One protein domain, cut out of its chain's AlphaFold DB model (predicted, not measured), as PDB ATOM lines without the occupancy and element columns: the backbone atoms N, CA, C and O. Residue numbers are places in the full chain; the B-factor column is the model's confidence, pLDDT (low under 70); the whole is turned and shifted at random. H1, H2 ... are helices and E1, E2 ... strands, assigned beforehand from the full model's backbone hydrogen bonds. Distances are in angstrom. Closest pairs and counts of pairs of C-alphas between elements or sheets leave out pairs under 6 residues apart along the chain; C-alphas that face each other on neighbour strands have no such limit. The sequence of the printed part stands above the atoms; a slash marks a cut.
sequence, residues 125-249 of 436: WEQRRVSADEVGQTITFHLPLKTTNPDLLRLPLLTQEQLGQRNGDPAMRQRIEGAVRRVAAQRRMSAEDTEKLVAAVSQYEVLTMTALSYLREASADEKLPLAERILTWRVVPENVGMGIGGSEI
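What this domain is: This is residues 125 to 249 of the 436 residues of an uncharacterized protein of Planctomycetes bacterium (UniProt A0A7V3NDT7). Little of this domain is regular structure: at one end lies an antiparallel two-strand ribbon, E1 and E2, with the loops of residues 125 to 137 and 235 to 249 farther out, and at the other is a helical hairpin, H1 and H2, with H3 packed across H1. The 125 printed residues, under half in named elements, run E1, H1, H2, H3, E2, mixed in class. The whole is compact, radius of gyration of the C-alphas 14.5 A, spanning 45 by 33 by 25 A.

Where its parts are: E1, residues 138 to 142, starts at C-alpha 138 (224.487, 243.254, 134.633) and measures 13.6 A. H1 is residues 172 to 186, 21.3 A; H2 191 to 201, 15.4 A; H3 209 to 218, 14.2 A. E2, residues 230 to 234, 13.4 A, ends at C-alpha 234 (222.576, 239.200, 134.349).

How they stand to each other: Between antiparallel E1 and E2, N 139 and O 233 are within hydrogen-bond range, 2.8 A. H1 and H2 touch, closest C-alphas Glu 177 and Val 198, 5.8 A. H1 and H3 touch at a steep tilt of 62 degrees, closest C-alphas Ala 179 and Ala 218, 5.3 A. In H1, H2 and H3 every O i to N i+4 pair is within range.

The domain as a whole: The farthest C-alphas, Asp 133 and Ser 190, are 45.8 A apart. The printed part has no cut; links E1 to H1 and H3 to E2 are long. No printed residue is under 70 in pLDDT.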
ATOM      1  N   TRP A 125     211.452 246.020 151.525       87.50
ATOM      2  CA  TRP A 125     211.170 247.365 151.045       87.50
ATOM      3  C   TRP A 125     212.091 247.664 149.870       87.50
ATOM      4  O   TRP A 125     213.287 247.858 150.090       87.50
ATOM      5  N   GLU A 126     211.575 247.694 148.642       87.31
ATOM      6  CA  GLU A 126     212.414 247.879 147.455       87.31
ATOM      7  C   GLU A 126     212.653 249.371 147.164       87.31
ATOM      8  O   GLU A 126     211.811 250.231 147.430       87.31
ATOM      9  N   GLN A 127     213.814 249.714 146.600       87.62
ATOM     10  CA  GLN A 127     214.106 251.101 146.199       87.62
ATOM     11  C   GLN A 127     213.697 251.387 144.756       87.62
ATOM     12  O   GLN A 127     213.292 252.501 144.427       87.62
ATOM     13  N   ARG A 128     213.840 250.389 143.884       91.06
ATOM     14  CA  ARG A 128     213.459 250.463 142.473       91.06
ATOM     15  C   ARG A 128     213.100 249.078 141.953       91.06
ATOM     16  O   ARG A 128     213.400 248.078 142.598       91.06
ATOM     17  N   ARG A 129     212.527 249.021 140.753       91.50
ATOM     18  CA  ARG A 129     212.266 247.774 140.025       91.50
ATOM     19  C   ARG A 129     213.049 247.745 138.721       91.50
ATOM     20  O   ARG A 129     213.347 248.806 138.176       91.50
ATOM     21  N   VAL A 130     213.375 246.544 138.251       91.50
ATOM     22  CA  VAL A 130     213.999 246.323 136.939       91.50
ATOM     23  C   VAL A 130     213.044 246.748 135.830       91.50
ATOM     24  O   VAL A 130     211.901 246.278 135.787       91.50
ATOM     25  N   SER A 131     213.516 247.588 134.913       92.00
ATOM     26  CA  SER A 131     212.776 247.987 133.715       92.00
ATOM     27  C   SER A 131     213.159 247.157 132.482       92.00
ATOM     28  O   SER A 131     214.166 246.449 132.454       92.00
ATOM     29  N   ALA A 132     212.329 247.208 131.435       92.50
ATOM     30  CA  ALA A 132     212.532 246.408 130.222       92.50
ATOM     31  C   ALA A 132     213.815 246.776 129.445       92.50
ATOM     32  O   ALA A 132     214.372 245.931 128.750       92.50
ATOM     33  N   ASP A 133     214.305 248.010 129.573       94.06
ATOM     34  CA  ASP A 133     215.563 248.486 128.980       94.06
ATOM     35  C   ASP A 133     216.821 247.982 129.714       94.06
ATOM     36  O   ASP A 133     217.924 248.026 129.162       94.06
ATOM     37  N   GLU A 134     216.667 247.444 130.928       91.44
ATOM     38  CA  GLU A 134     217.756 246.815 131.680       91.44
ATOM     39  C   GLU A 134     217.994 245.353 131.272       91.44
ATOM     40  O   GLU A 134     218.980 244.749 131.696       91.44
ATOM     41  N   VAL A 135     217.141 244.766 130.424       92.12
ATOM     42  CA  VAL A 135     217.316 243.386 129.948       92.12
ATOM     43  C   VAL A 135     218.645 243.245 129.201       92.12
ATOM     44  O   VAL A 135     218.953 243.982 128.267       92.12
ATOM     45  N   GLY A 136     219.449 242.265 129.616       89.94
ATOM     46  CA  GLY A 136     220.798 242.027 129.109       89.94
ATOM     47  C   GLY A 136     221.903 242.786 129.849       89.94
ATOM     48  O   GLY A 136     223.069 242.428 129.663       89.94
ATOM     49  N   GLN A 137     221.563 243.765 130.699       92.69
ATOM     50  CA  GLN A 137     222.515 244.446 131.578       92.69
ATOM     51  C   GLN A 137     222.882 243.575 132.788       92.69
ATOM     52  O   GLN A 137     222.231 242.574 133.099       92.69
ATOM     53  N   THR A 138     223.954 243.967 133.474       92.31
ATOM     54  CA  THR A 138     224.487 243.254 134.633       92.31
ATOM     55  C   THR A 138     224.351 244.106 135.886       92.31
ATOM     56  O   THR A 138     224.806 245.247 135.918       92.31
ATOM     57  N   ILE A 139     223.773 243.522 136.932       91.75
ATOM     58  CA  ILE A 139     223.573 244.141 138.241       91.75
ATOM     59  C   ILE A 139     224.462 243.426 139.253       91.75
ATOM     60  O   ILE A 139     224.567 242.201 139.241       91.75
ATOM     61  N   THR A 140     225.097 244.188 140.138       93.19
ATOM     62  CA  THR A 140     225.958 243.641 141.190       93.19
ATOM     63  C   THR A 140     225.313 243.873 142.545       93.19
ATOM     64  O   THR A 140     225.018 245.011 142.894       93.19
ATOM     65  N   PHE A 141     225.139 242.807 143.318       92.94
ATOM     66  CA  PHE A 141     224.594 242.845 144.669       92.94
ATOM     67  C   PHE A 141     225.686 242.603 145.706       92.94
ATOM     68  O   PHE A 141     226.623 241.848 145.443       92.94
ATOM     69  N   HIS A 142     225.553 243.169 146.905       92.94
ATOM     70  CA  HIS A 142     226.295 242.659 148.059       92.94
ATOM     71  C   HIS A 142     225.498 241.555 148.756       92.94
ATOM     72  O   HIS A 142     224.273 241.599 148.861       92.94
ATOM     73  N   LEU A 143     226.220 240.548 149.238       91.94
ATOM     74  CA  LEU A 143     225.662 239.392 149.938       91.94
ATOM     75  C   LEU A 143     225.517 239.603 151.456       91.94
ATOM     76  O   LEU A 143     224.493 239.200 152.007       91.94
ATOM     77  N   PRO A 144     226.483 240.215 152.174       88.75
ATOM     78  CA  PRO A 144     226.385 240.337 153.625       88.75
ATOM     79  C   PRO A 144     225.240 241.270 154.030       88.75
ATOM     80  O   PRO A 144     225.208 242.421 153.597       88.75
ATOM     81  N   LEU A 145     224.354 240.797 154.913       85.38
ATOM     82  CA  LEU A 145     223.253 241.592 155.479       85.38
ATOM     83  C   LEU A 145     223.752 242.770 156.324       85.38
ATOM     84  O   LEU A 145     223.176 243.852 156.309       85.38
ATOM     85  N   LYS A 146     224.821 242.540 157.089       86.19
ATOM     86  CA  LYS A 146     225.478 243.550 157.918       86.19
ATOM     87  C   LYS A 146     226.891 243.739 157.393       86.19
ATOM     88  O   LYS A 146     227.665 242.788 157.330       86.19
ATOM     89  N   THR A 147     227.219 244.962 157.000       85.56
ATOM     90  CA  THR A 147     228.559 245.332 156.547       85.56
ATOM     91  C   THR A 147     228.828 246.787 156.892       85.56
ATOM     92  O   THR A 147     227.947 247.636 156.782       85.56
ATOM     93  N   THR A 148     230.052 247.075 157.318       87.12
ATOM     94  CA  THR A 148     230.567 248.435 157.526       87.12
ATOM     95  C   THR A 148     231.459 248.886 156.368       87.12
ATOM     96  O   THR A 148     231.926 250.022 156.357       87.12
ATOM     97  N   ASN A 149     231.704 248.012 155.384       89.19
ATOM     98  CA  ASN A 149     232.565 248.317 154.247       89.19
ATOM     99  C   ASN A 149     231.854 249.299 153.288       89.19
ATOM    100  O   ASN A 149     230.805 248.943 152.740       89.19
ATOM    101  N   PRO A 150     232.423 250.494 153.043       89.69
ATOM    102  CA  PRO A 150     231.789 251.532 152.232       89.69
ATOM    103  C   PRO A 150     231.596 251.133 150.763       89.69
ATOM    104  O   PRO A 150     230.649 251.604 150.140       89.69
ATOM    105  N   ASP A 151     232.438 250.258 150.210       89.94
ATOM    106  CA  ASP A 151     232.307 249.809 148.821       89.94
ATOM    107  C   ASP A 151     231.139 248.834 148.650       89.94
ATOM    108  O   ASP A 151     230.427 248.894 147.650       89.94
ATOM    109  N   LEU A 152     230.884 247.983 149.652       90.38
ATOM    110  CA  LEU A 152     229.719 247.090 149.650       90.38
ATOM    111  C   LEU A 152     228.413 247.857 149.868       90.38
ATOM    112  O   LEU A 152     227.420 247.540 149.226       90.38
ATOM    113  N   LEU A 153     228.424 248.882 150.725       90.31
ATOM    114  CA  LEU A 153     227.245 249.708 151.017       90.31
ATOM    115  C   LEU A 153     226.754 250.533 149.815       90.31
ATOM    116  O   LEU A 153     225.636 251.040 149.840       90.31
ATOM    117  N   ARG A 154     227.577 250.686 148.769       90.31
ATOM    118  CA  ARG A 154     227.179 251.323 147.503       90.31
ATOM    119  C   ARG A 154     226.391 250.392 146.585       90.31
ATOM    120  O   ARG A 154     225.760 250.870 145.646       90.31
ATOM    121  N   LEU A 155     226.467 249.083 146.812       92.06
ATOM    122  CA  LEU A 155     225.756 248.085 146.027       92.06
ATOM    123  C   LEU A 155     224.373 247.829 146.647       92.06
ATOM    124  O   LEU A 155     224.209 247.988 147.855       92.06
ATOM    125  N   PRO A 156     223.366 247.416 145.862       92.50
ATOM    126  CA  PRO A 156     222.115 246.907 146.413       92.50
ATOM    127  C   PRO A 156     222.336 245.592 147.177       92.50
ATOM    128  O   PRO A 156     223.155 244.759 146.783       92.50
ATOM    129  N   LEU A 157     221.576 245.379 148.251       92.19
ATOM    130  CA  LEU A 157     221.546 244.105 148.975       92.19
ATOM    131  C   LEU A 157     220.827 243.043 148.136       92.19
ATOM    132  O   LEU A 157     219.769 243.323 147.574       92.19
ATOM    133  N   LEU A 158     221.366 241.821 148.084       91.50
ATOM    134  CA  LEU A 158     220.624 240.660 147.586       91.50
ATOM    135  C   LEU A 158     219.571 240.274 148.631       91.50
ATOM    136  O   LEU A 158     219.947 239.764 149.690       91.50
ATOM    137  N   THR A 159     218.291 240.538 148.366       89.94
ATOM    138  CA  THR A 159     217.161 240.316 149.284       89.94
ATOM    139  C   THR A 159     216.341 239.083 148.903       89.94
ATOM    140  O   THR A 159     216.640 238.374 147.941       89.94
ATOM    141  N   GLN A 160     215.287 238.817 149.676       88.06
ATOM    142  CA  GLN A 160     214.270 237.825 149.335       88.06
ATOM    143  C   GLN A 160     213.604 238.065 147.961       88.06
ATOM    144  O   GLN A 160     213.130 237.114 147.346       88.06
ATOM    145  N   GLU A 161     213.625 239.295 147.435       87.44
ATOM    146  CA  GLU A 161     213.008 239.650 146.143       87.44
ATOM    147  C   GLU A 161     213.560 238.863 144.952       87.44
ATOM    148  O   GLU A 161     212.888 238.706 143.932       87.44
ATOM    149  N   GLN A 162     214.792 238.367 145.070       88.19
ATOM    150  CA  GLN A 162     215.459 237.589 144.029       88.19
ATOM    151  C   GLN A 162     215.113 236.092 144.071       88.19
ATOM    152  O   GLN A 162     215.602 235.327 143.239       88.19
ATOM    153  N   LEU A 163     214.302 235.630 145.022       86.81
ATOM    154  CA  LEU A 163     213.922 234.221 145.086       86.81
ATOM    155  C   LEU A 163     213.007 233.815 143.938       86.81
ATOM    156  O   LEU A 163     212.149 234.575 143.499       86.81
ATOM    157  N   GLY A 164     213.205 232.593 143.444       81.75
ATOM    158  CA  GLY A 164     212.483 232.085 142.278       81.75
ATOM    159  C   GLY A 164     212.879 232.768 140.964       81.75
ATOM    160  O   GLY A 164     212.406 232.363 139.906       81.75
ATOM    161  N   GLN A 165     213.774 233.760 140.996       84.00
ATOM    162  CA  GLN A 165     214.247 234.452 139.804       84.00
ATOM    163  C   GLN A 165     215.412 233.701 139.167       84.00
ATOM    164  O   GLN A 165     216.319 233.200 139.842       84.00
ATOM    165  N   ARG A 166     215.399 233.649 137.833       83.12
ATOM    166  CA  ARG A 166     216.520 233.134 137.046       83.12
ATOM    167  C   ARG A 166     217.663 234.140 137.062       83.12
ATOM    168  O   ARG A 166     217.445 235.338 136.877       83.12
ATOM    169  N   ASN A 167     218.875 233.626 137.243       80.94
ATOM    170  CA  ASN A 167     220.106 234.385 137.065       80.94
ATOM    171  C   ASN A 167     220.743 233.971 135.731       80.94
ATOM    172  O   ASN A 167     221.044 232.797 135.526       80.94
ATOM    173  N   GLY A 168     220.941 234.927 134.819       72.38
ATOM    174  CA  GLY A 168     221.583 234.689 133.523       72.38
ATOM    175  C   GLY A 168     223.116 234.583 133.565       72.38
ATOM    176  O   GLY A 168     223.740 234.533 132.504       72.38
ATOM    177  N   ASP A 169     223.736 234.616 134.750       82.62
ATOM    178  CA  ASP A 169     225.179 234.430 134.943       82.62
ATOM    179  C   ASP A 169     225.536 232.931 135.081       82.62
ATOM    180  O   ASP A 169     225.145 232.296 136.070       82.62
ATOM    181  N   PRO A 170     226.324 232.347 134.154       76.88
ATOM    182  CA  PRO A 170     226.747 230.946 134.243       76.88
ATOM    183  C   PRO A 170     227.593 230.635 135.492       76.88
ATOM    184  O   PRO A 170     227.671 229.476 135.900       76.88
ATOM    185  N   ALA A 171     228.204 231.638 136.132       85.25
ATOM    186  CA  ALA A 171     228.999 231.459 137.348       85.25
ATOM    187  C   ALA A 171     228.151 231.348 138.631       85.25
ATOM    188  O   ALA A 171     228.679 230.972 139.682       85.25
ATOM    189  N   MET A 172     226.847 231.649 138.577       86.19
ATOM    190  CA  MET A 172     225.956 231.637 139.745       86.19
ATOM    191  C   MET A 172     225.942 230.278 140.446       86.19
ATOM    192  O   MET A 172     226.100 230.195 141.663       86.19
ATOM    193  N   ARG A 173     225.821 229.198 139.669       87.06
ATOM    194  CA  ARG A 173     225.806 227.834 140.203       87.06
ATOM    195  C   ARG A 173     227.091 227.519 140.963       87.06
ATOM    196  O   ARG A 173     227.032 227.124 142.120       87.06
ATOM    197  N   GLN A 174     228.248 227.788 140.360       88.81
ATOM    198  CA  GLN A 174     229.550 227.565 141.001       88.81
ATOM    199  C   GLN A 174     229.706 228.383 142.292       88.81
ATOM    200  O   GLN A 174     230.265 227.895 143.275       88.81
ATOM    201  N   ARG A 175     229.176 229.613 142.321       89.00
ATOM    202  CA  ARG A 175     229.171 230.469 143.517       89.00
ATOM    203  C   ARG A 175     228.325 229.877 144.643       89.00
ATOM    204  O   ARG A 175     228.782 229.853 145.785       89.00
ATOM    205  N   ILE A 176     227.132 229.374 144.332       90.88
ATOM    206  CA  ILE A 176     226.256 228.715 145.309       90.88
ATOM    207  C   ILE A 176     226.924 227.445 145.850       90.88
ATOM    208  O   ILE A 176     227.030 227.279 147.062       90.88
ATOM    209  N   GLU A 177     227.443 226.585 144.970       91.75
ATOM    210  CA  GLU A 177     228.133 225.349 145.361       91.75
ATOM    211  C   GLU A 177     229.352 225.641 146.257       91.75
ATOM    212  O   GLU A 177     229.555 224.986 147.281       91.75
ATOM    213  N   GLY A 178     230.134 226.674 145.924       92.25
ATOM    214  CA  GLY A 178     231.259 227.136 146.738       92.25
ATOM    215  C   GLY A 178     230.837 227.647 148.120       92.25
ATOM    216  O   GLY A 178     231.474 227.312 149.122       92.25
ATOM    217  N   ALA A 179     229.746 228.415 148.200       92.06
ATOM    218  CA  ALA A 179     229.195 228.893 149.467       92.06
ATOM    219  C   ALA A 179     228.712 227.735 150.355       92.06
ATOM    220  O   ALA A 179     229.058 227.684 151.537       92.06
ATOM    221  N   VAL A 180     228.001 226.762 149.772       92.19
ATOM    222  CA  VAL A 180     227.553 225.545 150.469       92.19
ATOM    223  C   VAL A 180     228.734 224.800 151.083       92.19
ATOM    224  O   VAL A 180     228.731 224.535 152.284       92.19
ATOM    225  N   ARG A 181     229.781 224.524 150.296       93.50
ATOM    226  CA  ARG A 181     230.973 223.798 150.766       93.50
ATOM    227  C   ARG A 181     231.688 224.513 151.913       93.50
ATOM    228  O   ARG A 181     232.156 223.860 152.843       93.50
ATOM    229  N   ARG A 182     231.755 225.847 151.886       91.62
ATOM    230  CA  ARG A 182     232.398 226.638 152.953       91.62
ATOM    231  C   ARG A 182     231.630 226.593 154.255       91.62
ATOM    232  O   ARG A 182     232.216 226.300 155.293       91.62
ATOM    233  N   VAL A 183     230.331 226.859 154.201       90.81
ATOM    234  CA  VAL A 183     229.481 226.809 155.395       90.81
ATOM    235  C   VAL A 183     229.435 225.383 155.943       90.81
ATOM    236  O   VAL A 183     229.535 225.185 157.150       90.81
ATOM    237  N   ALA A 184     229.371 224.371 155.073       89.31
ATOM    238  CA  ALA A 184     229.448 222.971 155.480       89.31
ATOM    239  C   ALA A 184     230.762 222.652 156.217       89.31
ATOM    240  O   ALA A 184     230.734 222.013 157.270       89.31
ATOM    241  N   ALA A 185     231.898 223.170 155.736       89.19
ATOM    242  CA  ALA A 185     233.185 223.043 156.417       89.19
ATOM    243  C   ALA A 185     233.207 223.766 157.779       89.19
ATOM    244  O   ALA A 185     233.679 223.197 158.765       89.19
ATOM    245  N   GLN A 186     232.646 224.978 157.870       88.44
ATOM    246  CA  GLN A 186     232.509 225.718 159.135       88.44
ATOM    247  C   GLN A 186     231.654 224.949 160.154       88.44
ATOM    248  O   GLN A 186     231.993 224.887 161.336       88.44
ATOM    249  N   ARG A 187     230.581 224.306 159.683       86.44
ATOM    250  CA  ARG A 187     229.669 223.477 160.483       86.44
ATOM    251  C   ARG A 187     230.182 222.051 160.723       86.44
ATOM    252  O   ARG A 187     229.495 221.281 161.387       86.44
ATOM    253  N   ARG A 188     231.375 221.701 160.222       86.62
ATOM    254  CA  ARG A 188     231.988 220.361 160.322       86.62
ATOM    255  C   ARG A 188     231.068 219.239 159.818       86.62
ATOM    256  O   ARG A 188     231.029 218.158 160.401       86.62
ATOM    257  N   MET A 189     230.317 219.506 158.751       83.94
ATOM    258  CA  MET A 189     229.475 218.503 158.094       83.94
ATOM    259  C   MET A 189     230.340 217.413 157.448       83.94
ATOM    260  O   MET A 189     231.480 217.668 157.051       83.94
ATOM    261  N   SER A 190     229.801 216.198 157.330       88.31
ATOM    262  CA  SER A 190     230.498 215.114 156.634       88.31
ATOM    263  C   SER A 190     230.649 215.436 155.140       88.31
ATOM    264  O   SER A 190     229.868 216.205 154.565       88.31
ATOM    265  N   ALA A 191     231.657 214.846 154.491       88.12
ATOM    266  CA  ALA A 191     231.844 215.009 153.050       88.12
ATOM    267  C   ALA A 191     230.624 214.491 152.270       88.12
ATOM    268  O   ALA A 191     230.164 215.149 151.341       88.12
ATOM    269  N   GLU A 192     230.053 213.365 152.701       87.19
ATOM    270  CA  GLU A 192     228.864 212.771 152.088       87.19
ATOM    271  C   GLU A 192     227.647 213.704 152.172       87.19
ATOM    272  O   GLU A 192     227.006 213.973 151.156       87.19
ATOM    273  N   ASP A 193     227.353 214.255 153.353       84.25
ATOM    274  CA  ASP A 193     226.211 215.162 153.540       84.25
ATOM    275  C   ASP A 193     226.391 216.475 152.775       84.25
ATOM    276  O   ASP A 193     225.424 217.055 152.278       84.25
ATOM    277  N   THR A 194     227.640 216.933 152.654       89.38
ATOM    278  CA  THR A 194     227.983 218.124 151.873       89.38
ATOM    279  C   THR A 194     227.708 217.900 150.390       89.38
ATOM    280  O   THR A 194     227.070 218.744 149.766       89.38
ATOM    281  N   GLU A 195     228.135 216.769 149.820       90.06
ATOM    282  CA  GLU A 195     227.862 216.459 148.409       90.06
ATOM    283  C   GLU A 195     226.367 216.282 148.139       90.06
ATOM    284  O   GLU A 195     225.862 216.792 147.140       90.06
ATOM    285  N   LYS A 196     225.632 215.629 149.051       88.06
ATOM    286  CA  LYS A 196     224.171 215.513 148.942       88.06
ATOM    287  C   LYS A 196     223.501 216.885 148.919       88.06
ATOM    288  O   LYS A 196     222.636 217.126 148.081       88.06
ATOM    289  N   LEU A 197     223.920 217.798 149.798       86.81
ATOM    290  CA  LEU A 197     223.386 219.156 149.840       86.81
ATOM    291  C   LEU A 197     223.735 219.953 148.577       86.81
ATOM    292  O   LEU A 197     222.870 220.629 148.026       86.81
ATOM    293  N   VAL A 198     224.979 219.864 148.101       89.88
ATOM    294  CA  VAL A 198     225.407 220.504 146.848       89.88
ATOM    295  C   VAL A 198     224.549 220.010 145.683       89.88
ATOM    296  O   VAL A 198     223.977 220.824 144.963       89.88
ATOM    297  N   ALA A 199     224.381 218.693 145.542       87.81
ATOM    298  CA  ALA A 199     223.530 218.110 144.510       87.81
ATOM    299  C   ALA A 199     222.072 218.590 144.622       87.81
ATOM    300  O   ALA A 199     221.459 218.945 143.616       87.81
ATOM    301  N   ALA A 200     221.538 218.660 145.845       84.75
ATOM    302  CA  ALA A 200     220.170 219.087 146.102       84.75
ATOM    303  C   ALA A 200     219.938 220.586 145.851       84.75
ATOM    304  O   ALA A 200     218.839 220.976 145.470       84.75
ATOM    305  N   VAL A 201     220.927 221.456 146.057       85.31
ATOM    306  CA  VAL A 201     220.782 222.885 145.726       85.31
ATOM    307  C   VAL A 201     220.903 223.096 144.218       85.31
ATOM    308  O   VAL A 201     220.144 223.866 143.636       85.31
ATOM    309  N   SER A 202     221.805 222.362 143.570       84.69
ATOM    310  CA  SER A 202     222.101 222.499 142.145       84.69
ATOM    311  C   SER A 202     221.044 221.909 141.199       84.69
ATOM    312  O   SER A 202     221.201 222.017 139.980       84.69
ATOM    313  N   GLN A 203     219.985 221.287 141.731       84.00
ATOM    314  CA  GLN A 203     218.839 220.822 140.940       84.00
ATOM    315  C   GLN A 203     217.921 221.970 140.490       84.00
ATOM    316  O   GLN A 203     217.207 221.826 139.502       84.00
ATOM    317  N   TYR A 204     217.942 223.104 141.197       81.62
ATOM    318  CA  TYR A 204     217.104 224.256 140.880       81.62
ATOM    319  C   TYR A 204     217.821 225.199 139.912       81.62
ATOM    320  O   TYR A 204     218.974 225.575 140.118       81.62
ATOM    321  N   GLU A 205     217.114 225.625 138.865       79.62
ATOM    322  CA  GLU A 205     217.602 226.644 137.918       79.62
ATOM    323  C   GLU A 205     217.429 228.083 138.441       79.62
ATOM    324  O   GLU A 205     217.968 229.031 137.869       79.62
ATOM    325  N   VAL A 206     216.654 228.250 139.513       85.75
ATOM    326  CA  VAL A 206     216.307 229.536 140.127       85.75
ATOM    327  C   VAL A 206     216.927 229.662 141.513       85.75
ATOM    328  O   VAL A 206     217.240 228.663 142.163       85.75
ATOM    329  N   LEU A 207     217.087 230.897 141.996       87.56
ATOM    330  CA  LEU A 207     217.583 231.127 143.350       87.56
ATOM    331  C   LEU A 207     216.574 230.612 144.392       87.56
ATOM    332  O   LEU A 207     215.429 231.062 144.443       87.56
ATOM    333  N   THR A 208     217.023 229.696 145.249       89.00
ATOM    334  CA  THR A 208     216.229 229.139 146.353       89.00
ATOM    335  C   THR A 208     216.542 229.818 147.684       89.00
ATOM    336  O   THR A 208     217.576 230.474 147.837       89.00
ATOM    337  N   MET A 209     215.672 229.616 148.681       86.19
ATOM    338  CA  MET A 209     215.909 230.085 150.051       86.19
ATOM    339  C   MET A 209     217.225 229.542 150.605       86.19
ATOM    340  O   MET A 209     218.034 230.298 151.135       86.19
ATOM    341  N   THR A 210     217.479 228.244 150.420       88.25
ATOM    342  CA  THR A 210     218.735 227.625 150.853       88.25
ATOM    343  C   THR A 210     219.934 228.271 150.170       88.25
ATOM    344  O   THR A 210     220.878 228.658 150.854       88.25
ATOM    345  N   ALA A 211     219.899 228.455 148.847       89.56
ATOM    346  CA  ALA A 211     220.998 229.100 148.135       89.56
ATOM    347  C   ALA A 211     221.271 230.517 148.671       89.56
ATOM    348  O   ALA A 211     222.422 230.852 148.958       89.56
ATOM    349  N   LEU A 212     220.223 231.321 148.882       90.62
ATOM    350  CA  LEU A 212     220.337 232.665 149.448       90.62
ATOM    351  C   LEU A 212     220.953 232.648 150.856       90.62
ATOM    352  O   LEU A 212     221.882 233.412 151.127       90.62
ATOM    353  N   SER A 213     220.478 231.772 151.745       89.69
ATOM    354  CA  SER A 213     221.006 231.647 153.109       89.69
ATOM    355  C   SER A 213     222.488 231.274 153.116       89.69
ATOM    356  O   SER A 213     223.275 231.933 153.792       89.69
ATOM    357  N   TYR A 214     222.884 230.272 152.327       91.25
ATOM    358  CA  TYR A 214     224.275 229.822 152.254       91.25
ATOM    359  C   TYR A 214     225.199 230.880 151.643       91.25
ATOM    360  O   TYR A 214     226.302 231.077 152.148       91.25
ATOM    361  N   LEU A 215     224.755 231.602 150.606       92.00
ATOM    362  CA  LEU A 215     225.503 232.731 150.042       92.00
ATOM    363  C   LEU A 215     225.746 233.823 151.095       92.00
ATOM    364  O   LEU A 215     226.874 234.282 151.260       92.00
ATOM    365  N   ARG A 216     224.704 234.212 151.837       91.50
ATOM    366  CA  ARG A 216     224.794 235.238 152.889       91.50
ATOM    367  C   ARG A 216     225.701 234.817 154.040       91.50
ATOM    368  O   ARG A 216     226.516 235.618 154.488       91.50
ATOM    369  N   GLU A 217     225.554 233.582 154.514       91.38
ATOM    370  CA  GLU A 217     226.340 233.038 155.625       91.38
ATOM    371  C   GLU A 217     227.809 232.887 155.246       91.38
ATOM    372  O   GLU A 217     228.675 233.326 156.000       91.38
ATOM    373  N   ALA A 218     228.096 232.362 154.050       91.69
ATOM    374  CA  ALA A 218     229.459 232.298 153.545       91.69
ATOM    375  C   ALA A 218     230.082 233.700 153.518       91.69
ATOM    376  O   ALA A 218     231.131 233.902 154.116       91.69
ATOM    377  N   SER A 219     229.416 234.687 152.910       91.75
ATOM    378  CA  SER A 219     229.944 236.052 152.770       91.75
ATOM    379  C   SER A 219     229.968 236.882 154.066       91.75
ATOM    380  O   SER A 219     230.475 238.011 154.048       91.75
ATOM    381  N   ALA A 220     229.434 236.360 155.177       89.62
ATOM    382  CA  ALA A 220     229.470 237.018 156.482       89.62
ATOM    383  C   ALA A 220     230.872 237.010 157.119       89.62
ATOM    384  O   ALA A 220     231.143 237.856 157.969       89.62
ATOM    385  N   ASP A 221     231.768 236.107 156.701       86.81
ATOM    386  CA  ASP A 221     233.162 236.113 157.151       86.81
ATOM    387  C   ASP A 221     233.890 237.356 156.615       86.81
ATOM    388  O   ASP A 221     234.102 237.515 155.411       86.81
ATOM    389  N   GLU A 222     234.293 238.253 157.517       82.62
ATOM    390  CA  GLU A 222     234.999 239.491 157.170       82.62
ATOM    391  C   GLU A 222     236.359 239.244 156.504       82.62
ATOM    392  O   GLU A 222     236.870 240.131 155.820       82.62
ATOM    393  N   LYS A 223     236.934 238.044 156.667       86.12
ATOM    394  CA  LYS A 223     238.205 237.658 156.047       86.12
ATOM    395  C   LYS A 223     238.063 237.292 154.570       86.12
ATOM    396  O   LYS A 223     239.081 237.195 153.883       86.12
ATOM    397  N   LEU A 224     236.844 237.066 154.072       85.81
ATOM    398  CA  LEU A 224     236.637 236.741 152.663       85.81
ATOM    399  C   LEU A 224     236.983 237.932 151.760       85.81
ATOM    400  O   LEU A 224     236.593 239.068 152.056       85.81
ATOM    401  N   PRO A 225     237.650 237.686 150.616       89.12
ATOM    402  CA  PRO A 225     237.915 238.725 149.633       89.12
ATOM    403  C   PRO A 225     236.632 239.420 149.171       89.12
ATOM    404  O   PRO A 225     235.585 238.792 149.013       89.12
ATOM    405  N   LEU A 226     236.728 240.718 148.869       87.50
ATOM    406  CA  LEU A 226     235.586 241.538 148.448       87.50
ATOM    407  C   LEU A 226     234.829 240.941 147.247       87.50
ATOM    408  O   LEU A 226     233.601 240.943 147.237       87.50
ATOM    409  N   ALA A 227     235.553 240.375 146.275       87.44
ATOM    410  CA  ALA A 227     234.985 239.741 145.082       87.44
ATOM    411  C   ALA A 227     234.047 238.556 145.397       87.44
ATOM    412  O   ALA A 227     233.146 238.248 144.616       87.44
ATOM    413  N   GLU A 228     234.232 237.913 146.551       86.44
ATOM    414  CA  GLU A 228     233.406 236.799 147.026       86.44
ATOM    415  C   GLU A 228     232.215 237.246 147.884       86.44
ATOM    416  O   GLU A 228     231.353 236.445 148.242       86.44
ATOM    417  N   ARG A 229     232.154 238.538 148.217       91.00
ATOM    418  CA  ARG A 229     231.062 239.166 148.976       91.00
ATOM    419  C   ARG A 229     230.089 239.923 148.072       91.00
ATOM    420  O   ARG A 229     229.100 240.473 148.558       91.00
ATOM    421  N   ILE A 230     230.363 239.929 146.771       91.69
ATOM    422  CA  ILE A 230     229.519 240.502 145.727       91.69
ATOM    423  C   ILE A 230     228.989 239.398 144.825       91.69
ATOM    424  O   ILE A 230     229.704 238.432 144.567       91.69
ATOM    425  N   LEU A 231     227.770 239.550 144.319       91.00
ATOM    426  CA  LEU A 231     227.148 238.651 143.357       91.00
ATOM    427  C   LEU A 231     226.761 239.404 142.092       91.00
ATOM    428  O   LEU A 231     226.083 240.424 142.160       91.00
ATOM    429  N   THR A 232     227.157 238.858 140.950       91.06
ATOM    430  CA  THR A 232     226.795 239.372 139.635       91.06
ATOM    431  C   THR A 232     225.505 238.706 139.154       91.06
ATOM    432  O   THR A 232     225.321 237.497 139.302       91.06
ATOM    433  N   TRP A 233     224.600 239.502 138.594       91.31
ATOM    434  CA  TRP A 233     223.310 239.055 138.089       91.31
ATOM    435  C   TRP A 233     223.067 239.631 136.703       91.31
ATOM    436  O   TRP A 233     222.966 240.847 136.538       91.31
ATOM    437  N   ARG A 234     222.947 238.765 135.698       91.81
ATOM    438  CA  ARG A 234     222.576 239.200 134.349       91.81
ATOM    439  C   ARG A 234     221.059 239.217 134.214       91.81
ATOM    440  O   ARG A 234     220.426 238.181 134.406       91.81
ATOM    441  N   VAL A 235     220.505 240.380 133.884       91.19
ATOM    442  CA  VAL A 235     219.058 240.591 133.770       91.19
ATOM    443  C   VAL A 235     218.522 239.858 132.544       91.19
ATOM    444  O   VAL A 235     218.967 240.100 131.419       91.19
ATOM    445  N   VAL A 236     217.549 238.979 132.762       90.62
ATOM    446  CA  VAL A 236     216.774 238.295 131.716       90.62
ATOM    447  C   VAL A 236     215.345 238.863 131.657       90.62
ATOM    448  O   VAL A 236     214.934 239.528 132.611       90.62
ATOM    449  N   PRO A 237     214.574 238.661 130.567       89.62
ATOM    450  CA  PRO A 237     213.216 239.206 130.438       89.62
ATOM    451  C   PRO A 237     212.285 238.879 131.615       89.62
ATOM    452  O   PRO A 237     211.451 239.698 131.987       89.62
ATOM    453  N   GLU A 238     212.457 237.716 132.242       87.50
ATOM    454  CA  GLU A 238     211.681 237.269 133.402       87.50
ATOM    455  C   GLU A 238     211.951 238.099 134.666       87.50
ATOM    456  O   GLU A 238     211.136 238.103 135.583       87.50
ATOM    457  N   ASN A 239     213.073 238.826 134.718       89.06
ATOM    458  CA  ASN A 239     213.407 239.692 135.845       89.06
ATOM    459  C   ASN A 239     212.740 241.073 135.757       89.06
ATOM    460  O   ASN A 239     212.909 241.875 136.672       89.06
ATOM    461  N   VAL A 240     212.011 241.405 134.685       88.94
ATOM    462  CA  VAL A 240     211.324 242.702 134.589       88.94
ATOM    463  C   VAL A 240     210.292 242.820 135.713       88.94
ATOM    464  O   VAL A 240     209.465 241.936 135.920       88.94
ATOM    465  N   GLY A 241     210.348 243.925 136.459       86.75
ATOM    466  CA  GLY A 241     209.546 244.128 137.665       86.75
ATOM    467  C   GLY A 241     210.171 243.588 138.956       86.75
ATOM    468  O   GLY A 241     209.631 243.870 140.022       86.75
ATOM    469  N   MET A 242     211.311 242.885 138.891       89.31
ATOM    470  CA  MET A 242     212.065 242.444 140.072       89.31
ATOM    471  C   MET A 242     212.530 243.651 140.892       89.31
ATOM    472  O   MET A 242     213.144 244.578 140.357       89.31
ATOM    473  N   GLY A 243     212.254 243.636 142.194       88.69
ATOM    474  CA  GLY A 243     212.689 244.667 143.127       88.69
ATOM    475  C   GLY A 243     214.197 244.656 143.372       88.69
ATOM    476  O   GLY A 243     214.812 243.597 143.455       88.69
ATOM    477  N   ILE A 244     214.812 245.833 143.485       89.81
ATOM    478  CA  ILE A 244     216.249 246.002 143.730       89.81
ATOM    479  C   ILE A 244     216.478 246.994 144.867       89.81
ATOM    480  O   ILE A 244     215.877 248.072 144.917       89.81
ATOM    481  N   GLY A 245     217.446 246.651 145.719       82.88
ATOM    482  CA  GLY A 245     217.911 247.499 146.809       82.88
ATOM    483  C   GLY A 245     216.926 247.568 147.971       82.88
ATOM    484  O   GLY A 245     215.904 246.888 147.987       82.88
ATOM    485  N   GLY A 246     217.260 248.407 148.950       83.81
ATOM    486  CA  GLY A 246     216.456 248.615 150.151       83.81
ATOM    487  C   GLY A 246     216.776 247.645 151.286       83.81
ATOM    488  O   GLY A 246     217.939 247.288 151.481       83.81
ATOM    489  N   SER A 247     215.775 247.296 152.094       85.81
ATOM    490  CA  SER A 247     215.968 246.535 153.333       85.81
ATOM    491  C   SER A 247     214.997 245.371 153.457       85.81
ATOM    492  O   SER A 247     213.881 245.395 152.950       85.81
ATOM    493  N   GLU A 248     215.442 244.336 154.160       88.81
ATOM    494  CA  GLU A 248     214.664 243.135 154.431       88.81
ATOM    495  C   GLU A 248     214.397 243.043 155.937       88.81
ATOM    496  O   GLU A 248     215.333 243.076 156.743       88.81
ATOM    497  N   ILE A 249     213.124 242.931 156.326       91.81
ATOM    498  CA  ILE A 249     212.733 242.792 157.734       91.81
ATOM    499  C   ILE A 249     212.890 241.321 158.138       91.81
ATOM    500  O   ILE A 249     212.296 240.465 157.483       91.81
TER     501      ILE A 249